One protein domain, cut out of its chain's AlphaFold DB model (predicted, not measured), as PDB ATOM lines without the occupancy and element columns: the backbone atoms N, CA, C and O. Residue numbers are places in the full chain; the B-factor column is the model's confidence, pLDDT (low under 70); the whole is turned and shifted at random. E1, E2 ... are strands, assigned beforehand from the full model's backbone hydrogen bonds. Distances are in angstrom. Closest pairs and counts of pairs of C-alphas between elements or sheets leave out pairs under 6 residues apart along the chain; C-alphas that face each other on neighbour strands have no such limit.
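Overview. This is residues 5 to 71 of the 73 residues of an uncharacterized protein of Butyrivibrio sp. ob235 (UniProt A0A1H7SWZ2). One strongly twisted sheet of six strands curls into a small, only partly closed barrel, and the tail after E6 crosses the gap between E6 and E1, where residues 69 to 70 pair with residues 11 to 12 of E1. The long loop of residues 33 to 44 swings out between E3 and E4. The sheet is a meander, each strand the antiparallel neighbour of the one before, in the order E1 E2 E3 E4 E5 E6 both along the chain and across the sheet. The 67 printed residues include no named helix and six named strands; the class is all strand, although the strands hold only 29 of the residues. The whole is compact, with a radius of gyration of the C-alphas of 10.7 A, and rounded, spanning 28 by 28 by 20 A.

Arrangement. Begin at E1, residues 10 to 13, an edge strand; it forms a hairpin with E2, residues 16 to 23, at 128 degrees, where N 11 and O 18 are 3.0 A apart, within hydrogen-bond range. E2 is staggered: it pairs with E1 over residues 16 to 19 and with E3, residues 29 to 32, over residues 19 to 23. In this second hairpin, at 138 degrees, look for N 21 and O 30, 2.8 A apart. E3 and E4, residues 45 to 47, form a hairpin at 145 degrees, with N 31 and O 45 2.8 A apart. E4 and E5, residues 53 to 57, form another at 151 degrees, with N 46 and O 54 2.9 A apart. The last hairpin joins E5 to the edge strand E6, residues 60 to 64, at 145 degrees, with N 64 and O 53 2.8 A apart. E1 and E6 are apart. From edge to edge the strands' lines turn by 103 degrees and the way across the sheet by 77 degrees.

Along the chain. Find C-alpha 10 at (-19.447, -11.341, -54.332), where E1 begins its 10.2 A. E2, the longest strand, runs 20.2 A to C-alpha 23 at (-18.200, -2.543, -43.643). E3 covers 10.4 A, E4 6.7 A and E5 13.4 A. E6 runs 12.4 A and ends at C-alpha 64, (-20.550, -19.032, -38.676).

Size, cuts and confidence. The C-alphas farthest apart, those of Ala 5 and Asp 58, are 29.7 A apart. The link from E3 to E4, 12 residues, is long; the other four are tight. The printed part has no cut. Its mean pLDDT is 93.0, and no printed residue is under 70.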
ATOM      1  N   ALA A   5     -10.480  -3.266 -50.660       76.69
ATOM      2  CA  ALA A   5     -10.065  -3.863 -51.926       76.69
ATOM      3  C   ALA A   5      -9.708  -5.352 -51.790       76.69
ATOM      4  O   ALA A   5      -9.809  -6.092 -52.764       76.69
ATOM      5  N   LEU A   6      -9.354  -5.810 -50.582       83.44
ATOM      6  CA  LEU A   6      -9.045  -7.218 -50.309       83.44
ATOM      7  C   LEU A   6     -10.295  -8.099 -50.215       83.44
ATOM      8  O   LEU A   6     -10.203  -9.321 -50.314       83.44
ATOM      9  N   PHE A   7     -11.467  -7.491 -50.026       91.94
ATOM     10  CA  PHE A   7     -12.715  -8.222 -49.856       91.94
ATOM     11  C   PHE A   7     -13.464  -8.361 -51.180       91.94
ATOM     12  O   PHE A   7     -13.775  -7.332 -51.800       91.94
ATOM     13  N   PRO A   8     -13.821  -9.595 -51.580       93.69
ATOM     14  CA  PRO A   8     -14.520  -9.857 -52.832       93.69
ATOM     15  C   PRO A   8     -15.850  -9.097 -52.900       93.69
ATOM     16  O   PRO A   8     -16.538  -8.917 -51.902       93.69
ATOM     17  N   SER A   9     -16.242  -8.646 -54.091       94.62
ATOM     18  CA  SER A   9     -17.551  -8.002 -54.285       94.62
ATOM     19  C   SER A   9     -18.711  -8.983 -54.106       94.62
ATOM     20  O   SER A   9     -19.805  -8.578 -53.710       94.62
ATOM     21  N   ARG A  10     -18.464 -10.267 -54.385       96.06
ATOM     22  CA  ARG A  10     -19.447 -11.341 -54.332       96.06
ATOM     23  C   ARG A  10     -18.815 -12.648 -53.872       96.06
ATOM     24  O   ARG A  10     -17.738 -13.026 -54.339       96.06
ATOM     25  N   ILE A  11     -19.520 -13.355 -52.999       96.62
ATOM     26  CA  ILE A  11     -19.140 -14.685 -52.519       96.62
ATOM     27  C   ILE A  11     -20.316 -15.650 -52.624       96.62
ATOM     28  O   ILE A  11     -21.466 -15.224 -52.740       96.62
ATOM     29  N   THR A  12     -20.030 -16.945 -52.572       97.19
ATOM     30  CA  THR A  12     -21.036 -17.980 -52.333       97.19
ATOM     31  C   THR A  12     -20.811 -18.661 -50.994       97.19
ATOM     32  O   THR A  12     -19.673 -18.939 -50.621       97.19
ATOM     33  N   ILE A  13     -21.904 -18.934 -50.279       96.88
ATOM     34  CA  ILE A  13     -21.928 -19.700 -49.026       96.88
ATOM     35  C   ILE A  13     -23.092 -20.682 -49.135       96.88
ATOM     36  O   ILE A  13     -24.205 -20.274 -49.466       96.88
ATOM     37  N   ASP A  14     -22.837 -21.976 -48.916       95.31
ATOM     38  CA  ASP A  14     -23.835 -23.053 -49.064       95.31
ATOM     39  C   ASP A  14     -24.616 -23.001 -50.404       95.31
ATOM     40  O   ASP A  14     -25.786 -23.366 -50.483       95.31
ATOM     41  N   GLY A  15     -23.970 -22.534 -51.479       94.94
ATOM     42  CA  GLY A  15     -24.571 -22.415 -52.816       94.94
ATOM     43  C   GLY A  15     -25.385 -21.139 -53.067       94.94
ATOM     44  O   GLY A  15     -25.766 -20.896 -54.211       94.94
ATOM     45  N   PHE A  16     -25.604 -20.291 -52.059       96.81
ATOM     46  CA  PHE A  16     -26.274 -18.998 -52.221       96.81
ATOM     47  C   PHE A  16     -25.279 -17.884 -52.513       96.81
ATOM     48  O   PHE A  16     -24.176 -17.875 -51.971       96.81
ATOM     49  N   VAL A  17     -25.683 -16.922 -53.342       97.06
ATOM     50  CA  VAL A  17     -24.868 -15.757 -53.696       97.06
ATOM     51  C   VAL A  17     -25.086 -14.631 -52.694       97.06
ATOM     52  O   VAL A  17     -26.218 -14.308 -52.340       97.06
ATOM     53  N   TYR A  18     -23.987 -14.014 -52.279       97.19
ATOM     54  CA  TYR A  18     -23.931 -12.926 -51.317       97.19
ATOM     55  C   TYR A  18     -23.190 -11.737 -51.919       97.19
ATOM     56  O   TYR A  18     -22.031 -11.856 -52.320       97.19
ATOM     57  N   ASP A  19     -23.851 -10.584 -51.957       96.81
ATOM     58  CA  ASP A  19     -23.297  -9.337 -52.478       96.81
ATOM     59  C   ASP A  19     -22.807  -8.450 -51.333       96.81
ATOM     60  O   ASP A  19     -23.519  -8.236 -50.344       96.81
ATOM     61  N   LYS A  20     -21.612  -7.882 -51.496       95.06
ATOM     62  CA  LYS A  20     -21.008  -6.934 -50.555       95.06
ATOM     63  C   LYS A  20     -21.861  -5.672 -50.421       95.06
ATOM     64  O   LYS A  20     -22.216  -5.052 -51.419       95.06
ATOM     65  N   GLN A  21     -22.152  -5.275 -49.186       93.81
ATOM     66  CA  GLN A  21     -23.005  -4.121 -48.868       93.81
ATOM     67  C   GLN A  21     -22.237  -2.964 -48.220       93.81
ATOM     68  O   GLN A  21     -22.622  -1.809 -48.372       93.81
ATOM     69  N   GLY A  22     -21.160  -3.253 -47.492       89.19
ATOM     70  CA  GLY A  22     -20.427  -2.243 -46.733       89.19
ATOM     71  C   GLY A  22     -19.476  -2.868 -45.725       89.19
ATOM     72  O   GLY A  22     -19.081  -4.022 -45.874       89.19
ATOM     73  N   TYR A  23     -19.110  -2.110 -44.700       88.62
ATOM     74  CA  TYR A  23     -18.200  -2.543 -43.643       88.62
ATOM     75  C   TYR A  23     -18.664  -2.024 -42.284       88.62
ATOM     76  O   TYR A  23     -19.443  -1.073 -42.221       88.62
ATOM     77  N   ASN A  24     -18.186  -2.650 -41.212       78.50
ATOM     78  CA  ASN A  24     -18.345  -2.160 -39.846       78.50
ATOM     79  C   ASN A  24     -17.058  -1.537 -39.298       78.50
ATOM     80  O   ASN A  24     -15.964  -1.710 -39.844       78.50
ATOM     81  N   ASP A  25     -17.199  -0.845 -38.170       77.31
ATOM     82  CA  ASP A  25     -16.103  -0.152 -37.487       77.31
ATOM     83  C   ASP A  25     -15.043  -1.106 -36.907       77.31
ATOM     84  O   ASP A  25     -13.912  -0.694 -36.650       77.31
ATOM     85  N   ILE A  26     -15.381  -2.392 -36.745       77.50
ATOM     86  CA  ILE A  26     -14.493  -3.435 -36.205       77.50
ATOM     87  C   ILE A  26     -13.747  -4.230 -37.291       77.50
ATOM     88  O   ILE A  26     -12.951  -5.108 -36.970       77.50
ATOM     89  N   GLY A  27     -13.937  -3.896 -38.573       82.06
ATOM     90  CA  GLY A  27     -13.139  -4.421 -39.684       82.06
ATOM     91  C   GLY A  27     -13.765  -5.547 -40.510       82.06
ATOM     92  O   GLY A  27     -13.127  -6.014 -41.454       82.06
ATOM     93  N   GLY A  28     -14.991  -5.963 -40.197       87.69
ATOM     94  CA  GLY A  28     -15.778  -6.907 -40.984       87.69
ATOM     95  C   GLY A  28     -16.479  -6.237 -42.168       87.69
ATOM     96  O   GLY A  28     -16.939  -5.095 -42.080       87.69
ATOM     97  N   VAL A  29     -16.576  -6.957 -43.283       93.94
ATOM     98  CA  VAL A  29     -17.333  -6.549 -44.473       93.94
ATOM     99  C   VAL A  29     -18.656  -7.297 -44.510       93.94
ATOM    100  O   VAL A  29     -18.670  -8.520 -44.404       93.94
ATOM    101  N   PHE A  30     -19.753  -6.567 -44.691       93.56
ATOM    102  CA  PHE A  30     -21.100  -7.127 -44.697       93.56
ATOM    103  C   PHE A  30     -21.522  -7.612 -46.071       93.56
ATOM    104  O   PHE A  30     -21.312  -6.925 -47.076       93.56
ATOM    105  N   TYR A  31     -22.228  -8.734 -46.083       96.12
ATOM    106  CA  TYR A  31     -22.837  -9.310 -47.261       96.12
ATOM    107  C   TYR A  31     -24.286  -9.702 -46.996       96.12
ATOM    108  O   TYR A  31     -24.636 -10.175 -45.913       96.12
ATOM    109  N   ASN A  32     -25.108  -9.551 -48.032       97.06
ATOM    110  CA  ASN A  32     -26.497  -9.993 -48.039       97.06
ATOM    111  C   ASN A  32     -26.743 -10.892 -49.253       97.06
ATOM    112  O   ASN A  32     -26.222 -10.636 -50.339       97.06
ATOM    113  N   SER A  33     -27.581 -11.902 -49.076       96.88
ATOM    114  CA  SER A  33     -28.123 -12.737 -50.136       96.88
ATOM    115  C   SER A  33     -29.601 -12.426 -50.326       96.88
ATOM    116  O   SER A  33     -30.356 -12.318 -49.361       96.88
ATOM    117  N   LYS A  34     -30.023 -12.286 -51.584       95.69
ATOM    118  CA  LYS A  34     -31.448 -12.208 -51.944       95.69
ATOM    119  C   LYS A  34     -32.069 -13.591 -52.148       95.69
ATOM    120  O   LYS A  34     -33.289 -13.702 -52.138       95.69
ATOM    121  N   ASP A  35     -31.226 -14.609 -52.316       93.62
ATOM    122  CA  ASP A  35     -31.624 -15.954 -52.727       93.62
ATOM    123  C   ASP A  35     -31.623 -16.948 -51.556       93.62
ATOM    124  O   ASP A  35     -32.283 -17.982 -51.634       93.62
ATOM    125  N   ASN A  36     -30.907 -16.651 -50.461       96.31
ATOM    126  CA  ASN A  36     -30.998 -17.436 -49.231       96.31
ATOM    127  C   ASN A  36     -32.336 -17.133 -48.516       96.31
ATOM    128  O   ASN A  36     -32.552 -15.987 -48.121       96.31
ATOM    129  N   PRO A  37     -33.214 -18.131 -48.296       96.38
ATOM    130  CA  PRO A  37     -34.517 -17.932 -47.659       96.38
ATOM    131  C   PRO A  37     -34.457 -17.766 -46.130       96.38
ATOM    132  O   PRO A  37     -35.489 -17.547 -45.504       96.38
ATOM    133  N   SER A  38     -33.290 -17.919 -45.499       95.69
ATOM    134  CA  SER A  38     -33.155 -17.800 -44.046       95.69
ATOM    135  C   SER A  38     -33.277 -16.352 -43.580       95.69
ATOM    136  O   SER A  38     -32.471 -15.502 -43.953       95.69
ATOM    137  N   ASP A  39     -34.193 -16.082 -42.653       91.50
ATOM    138  CA  ASP A  39     -34.306 -14.766 -42.004       91.50
ATOM    139  C   ASP A  39     -33.071 -14.390 -41.168       91.50
ATOM    140  O   ASP A  39     -32.860 -13.217 -40.866       91.50
ATOM    141  N   ILE A  40     -32.244 -15.377 -40.810       93.81
ATOM    142  CA  ILE A  40     -31.047 -15.197 -39.982       93.81
ATOM    143  C   ILE A  40     -29.809 -15.026 -40.856       93.81
ATOM    144  O   ILE A  40     -28.997 -14.141 -40.610       93.81
ATOM    145  N   THR A  41     -29.647 -15.877 -41.873       95.31
ATOM    146  CA  THR A  41     -28.401 -15.933 -42.646       95.31
ATOM    147  C   THR A  41     -28.494 -15.299 -44.030       95.31
ATOM    148  O   THR A  41     -27.505 -15.289 -44.759       95.31
ATOM    149  N   SER A  42     -29.635 -14.720 -44.415       95.62
ATOM    150  CA  SER A  42     -29.756 -13.958 -45.668       95.62
ATOM    151  C   SER A  42     -29.146 -12.558 -45.595       95.62
ATOM    152  O   SER A  42     -28.855 -11.967 -46.633       95.62
ATOM    153  N   LYS A  43     -28.941 -11.991 -44.404       93.25
ATOM    154  CA  LYS A  43     -28.485 -10.604 -44.236       93.25
ATOM    155  C   LYS A  43     -27.480 -10.487 -43.101       93.25
ATOM    156  O   LYS A  43     -27.456 -11.324 -42.209       93.25
ATOM    157  N   PHE A  44     -26.692  -9.414 -43.133       92.25
ATOM    158  CA  PHE A  44     -25.727  -9.072 -42.082       92.25
ATOM    159  C   PHE A  44     -24.705 -10.184 -41.818       92.25
ATOM    160  O   PHE A  44     -24.304 -10.422 -40.679       92.25
ATOM    161  N   ILE A  45     -24.278 -10.855 -42.889       95.81
ATOM    162  CA  ILE A  45     -23.170 -11.801 -42.829       95.81
ATOM    163  C   ILE A  45     -21.876 -11.007 -42.892       95.81
ATOM    164  O   ILE A  45     -21.645 -10.317 -43.885       95.81
ATOM    165  N   SER A  46     -21.033 -11.093 -41.867       95.25
ATOM    166  CA  SER A  46     -19.733 -10.419 -41.884       95.25
ATOM    167  C   SER A  46     -18.637 -11.398 -42.280       95.25
ATOM    168  O   SER A  46     -18.555 -12.495 -41.734       95.25
ATOM    169  N   LEU A  47     -17.770 -10.982 -43.199       95.31
ATOM    170  CA  LEU A  47     -16.487 -11.627 -43.469       95.31
ATOM    171  C   LEU A  47     -15.374 -10.766 -42.875       95.31
ATOM    172  O   LEU A  47     -15.296  -9.568 -43.162       95.31
ATOM    173  N   TYR A  48     -14.510 -11.379 -42.077       93.44
ATOM    174  CA  TYR A  48     -13.352 -10.733 -41.462       93.44
ATOM    175  C   TYR A  48     -12.054 -11.013 -42.242       93.44
ATOM    176  O   TYR A  48     -12.010 -11.947 -43.046       93.44
ATOM    177  N   PRO A  49     -10.983 -10.215 -42.035       90.75
ATOM    178  CA  PRO A  49      -9.715 -10.387 -42.754       90.75
ATOM    179  C   PRO A  49      -9.048 -11.756 -42.558       90.75
ATOM    180  O   PRO A  49      -8.272 -12.187 -43.405       90.75
ATOM    181  N   ASP A  50      -9.343 -12.432 -41.448       91.19
ATOM    182  CA  ASP A  50      -8.877 -13.786 -41.134       91.19
ATOM    183  C   ASP A  50      -9.688 -14.888 -41.843       91.19
ATOM    184  O   ASP A  50      -9.433 -16.073 -41.642       91.19
ATOM    185  N   GLY A  51     -10.660 -14.511 -42.678       92.38
ATOM    186  CA  GLY A  51     -11.540 -15.433 -43.390       92.38
ATOM    187  C   GLY A  51     -12.740 -15.901 -42.568       92.38
ATOM    188  O   GLY A  51     -13.558 -16.665 -43.079       92.38
ATOM    189  N   LYS A  52     -12.882 -15.448 -41.318       94.75
ATOM    190  CA  LYS A  52     -13.988 -15.847 -40.451       94.75
ATOM    191  C   LYS A  52     -15.304 -15.244 -40.933       94.75
ATOM    192  O   LYS A  52     -15.396 -14.038 -41.167       94.75
ATOM    193  N   LEU A  53     -16.335 -16.085 -40.995       96.25
ATOM    194  CA  LEU A  53     -17.711 -15.658 -41.203       96.25
ATOM    195  C   LEU A  53     -18.449 -15.527 -39.873       96.25
ATOM    196  O   LEU A  53     -18.271 -16.328 -38.949       96.25
ATOM    197  N   THR A  54     -19.316 -14.530 -39.790       96.19
ATOM    198  CA  THR A  54     -20.272 -14.363 -38.697       96.19
ATOM    199  C   THR A  54     -21.643 -13.992 -39.243       96.19
ATOM    200  O   THR A  54     -21.770 -13.530 -40.377       96.19
ATOM    201  N   TYR A  55     -22.676 -14.186 -38.430       95.00
ATOM    202  CA  TYR A  55     -24.006 -13.637 -38.679       95.00
ATOM    203  C   TYR A  55     -24.487 -12.871 -37.448       95.00
ATOM    204  O   TYR A  55     -24.143 -13.216 -36.313       95.00
ATOM    205  N   LEU A  56     -25.291 -11.836 -37.678       92.88
ATOM    206  CA  LEU A  56     -25.950 -11.077 -36.621       92.88
ATOM    207  C   LEU A  56     -27.357 -11.633 -36.393       92.88
ATOM    208  O   LEU A  56     -28.183 -11.633 -37.304       92.88
ATOM    209  N   PHE A  57     -27.651 -12.065 -35.171       92.25
ATOM    210  CA  PHE A  57     -28.986 -12.503 -34.777       92.25
ATOM    211  C   PHE A  57     -29.330 -11.944 -33.402       92.25
ATOM    212  O   PHE A  57     -28.543 -12.064 -32.470       92.25
ATOM    213  N   ASP A  58     -30.497 -11.312 -33.288       91.69
ATOM    214  CA  ASP A  58     -30.980 -10.732 -32.028       91.69
ATOM    215  C   ASP A  58     -29.960  -9.785 -31.352       91.69
ATOM    216  O   ASP A  58     -29.722  -9.816 -30.148       91.69
ATOM    217  N   GLY A  59     -29.276  -8.969 -32.163       90.12
ATOM    218  CA  GLY A  59     -28.250  -8.025 -31.697       90.12
ATOM    219  C   GLY A  59     -26.918  -8.658 -31.278       90.12
ATOM    220  O   GLY A  59     -26.000  -7.931 -30.903       90.12
ATOM    221  N   LEU A  60     -26.785  -9.982 -31.373       92.31
ATOM    222  CA  LEU A  60     -25.573 -10.723 -31.041       92.31
ATOM    223  C   LEU A  60     -24.906 -11.274 -32.302       92.31
ATOM    224  O   LEU A  60     -25.563 -11.785 -33.211       92.31
ATOM    225  N   GLU A  61     -23.583 -11.164 -32.359       93.19
ATOM    226  CA  GLU A  61     -22.784 -11.703 -33.455       93.19
ATOM    227  C   GLU A  61     -22.299 -13.115 -33.114       93.19
ATOM    228  O   GLU A  61     -21.663 -13.345 -32.083       93.19
ATOM    229  N   PHE A  62     -22.577 -14.063 -34.004       95.50
ATOM    230  CA  PHE A  62     -22.228 -15.468 -33.831       95.50
ATOM    231  C   PHE A  62     -21.251 -15.921 -34.904       95.50
ATOM    232  O   PHE A  62     -21.363 -15.539 -36.068       95.50
ATOM    233  N   ILE A  63     -20.304 -16.778 -34.518       96.31
ATOM    234  CA  ILE A  63     -19.379 -17.403 -35.465       96.31
ATOM    235  C   ILE A  63     -20.159 -18.341 -36.373       96.31
ATOM    236  O   ILE A  63     -20.842 -19.254 -35.904       96.31
ATOM    237  N   TRP A  64     -19.997 -18.150 -37.674       95.06
ATOM    238  CA  TRP A  64     -20.550 -19.032 -38.676       95.06
ATOM    239  C   TRP A  64     -19.435 -19.927 -39.214       95.06
ATOM    240  O   TRP A  64     -18.619 -19.500 -40.024       95.06
ATOM    241  N   ASN A  65     -19.374 -21.169 -38.730       94.44
ATOM    242  CA  ASN A  65     -18.363 -22.158 -39.129       94.44
ATOM    243  C   ASN A  65     -18.651 -22.709 -40.537       94.44
ATOM    244  O   ASN A  65     -18.998 -23.879 -40.705       94.44
ATOM    245  N   LYS A  66     -18.580 -21.831 -41.535       95.56
ATOM    246  CA  LYS A  66     -18.800 -22.110 -42.949       95.56
ATOM    247  C   LYS A  66     -17.629 -21.592 -43.762       95.56
ATOM    248  O   LYS A  66     -16.965 -20.638 -43.366       95.56
ATOM    249  N   ASP A  67     -17.446 -22.199 -44.924       95.62
ATOM    250  CA  ASP A  67     -16.527 -21.713 -45.941       95.62
ATOM    251  C   ASP A  67     -17.283 -20.859 -46.960       95.62
ATOM    252  O   ASP A  67     -18.471 -21.075 -47.225       95.62
ATOM    253  N   PHE A  68     -16.576 -19.910 -47.566       95.94
ATOM    254  CA  PHE A  68     -17.067 -19.156 -48.712       95.94
ATOM    255  C   PHE A  68     -16.201 -19.420 -49.938       95.94
ATOM    256  O   PHE A  68     -15.022 -19.761 -49.839       95.94
ATOM    257  N   GLN A  69     -16.776 -19.203 -51.115       96.56
ATOM    258  CA  GLN A  69     -16.024 -19.167 -52.362       96.56
ATOM    259  C   GLN A  69     -16.164 -17.795 -53.007       96.56
ATOM    260  O   GLN A  69     -17.226 -17.177 -52.975       96.56
ATOM    261  N   VAL A  70     -15.080 -17.307 -53.602       95.12
ATOM    262  CA  VAL A  70     -15.099 -16.045 -54.343       95.12
ATOM    263  C   VAL A  70     -15.698 -16.286 -55.721       95.12
ATOM    264  O   VAL A  70     -15.195 -17.115 -56.481       95.12
ATOM    265  N   VAL A  71     -16.729 -15.518 -56.069       90.69
ATOM    266  CA  VAL A  71     -17.258 -15.507 -57.434       90.69
ATOM    267  C   VAL A  71     -16.367 -14.595 -58.268       90.69
ATOM    268  O   VAL A  71     -16.349 -13.383 -58.066       90.69
TER     269      VAL A  71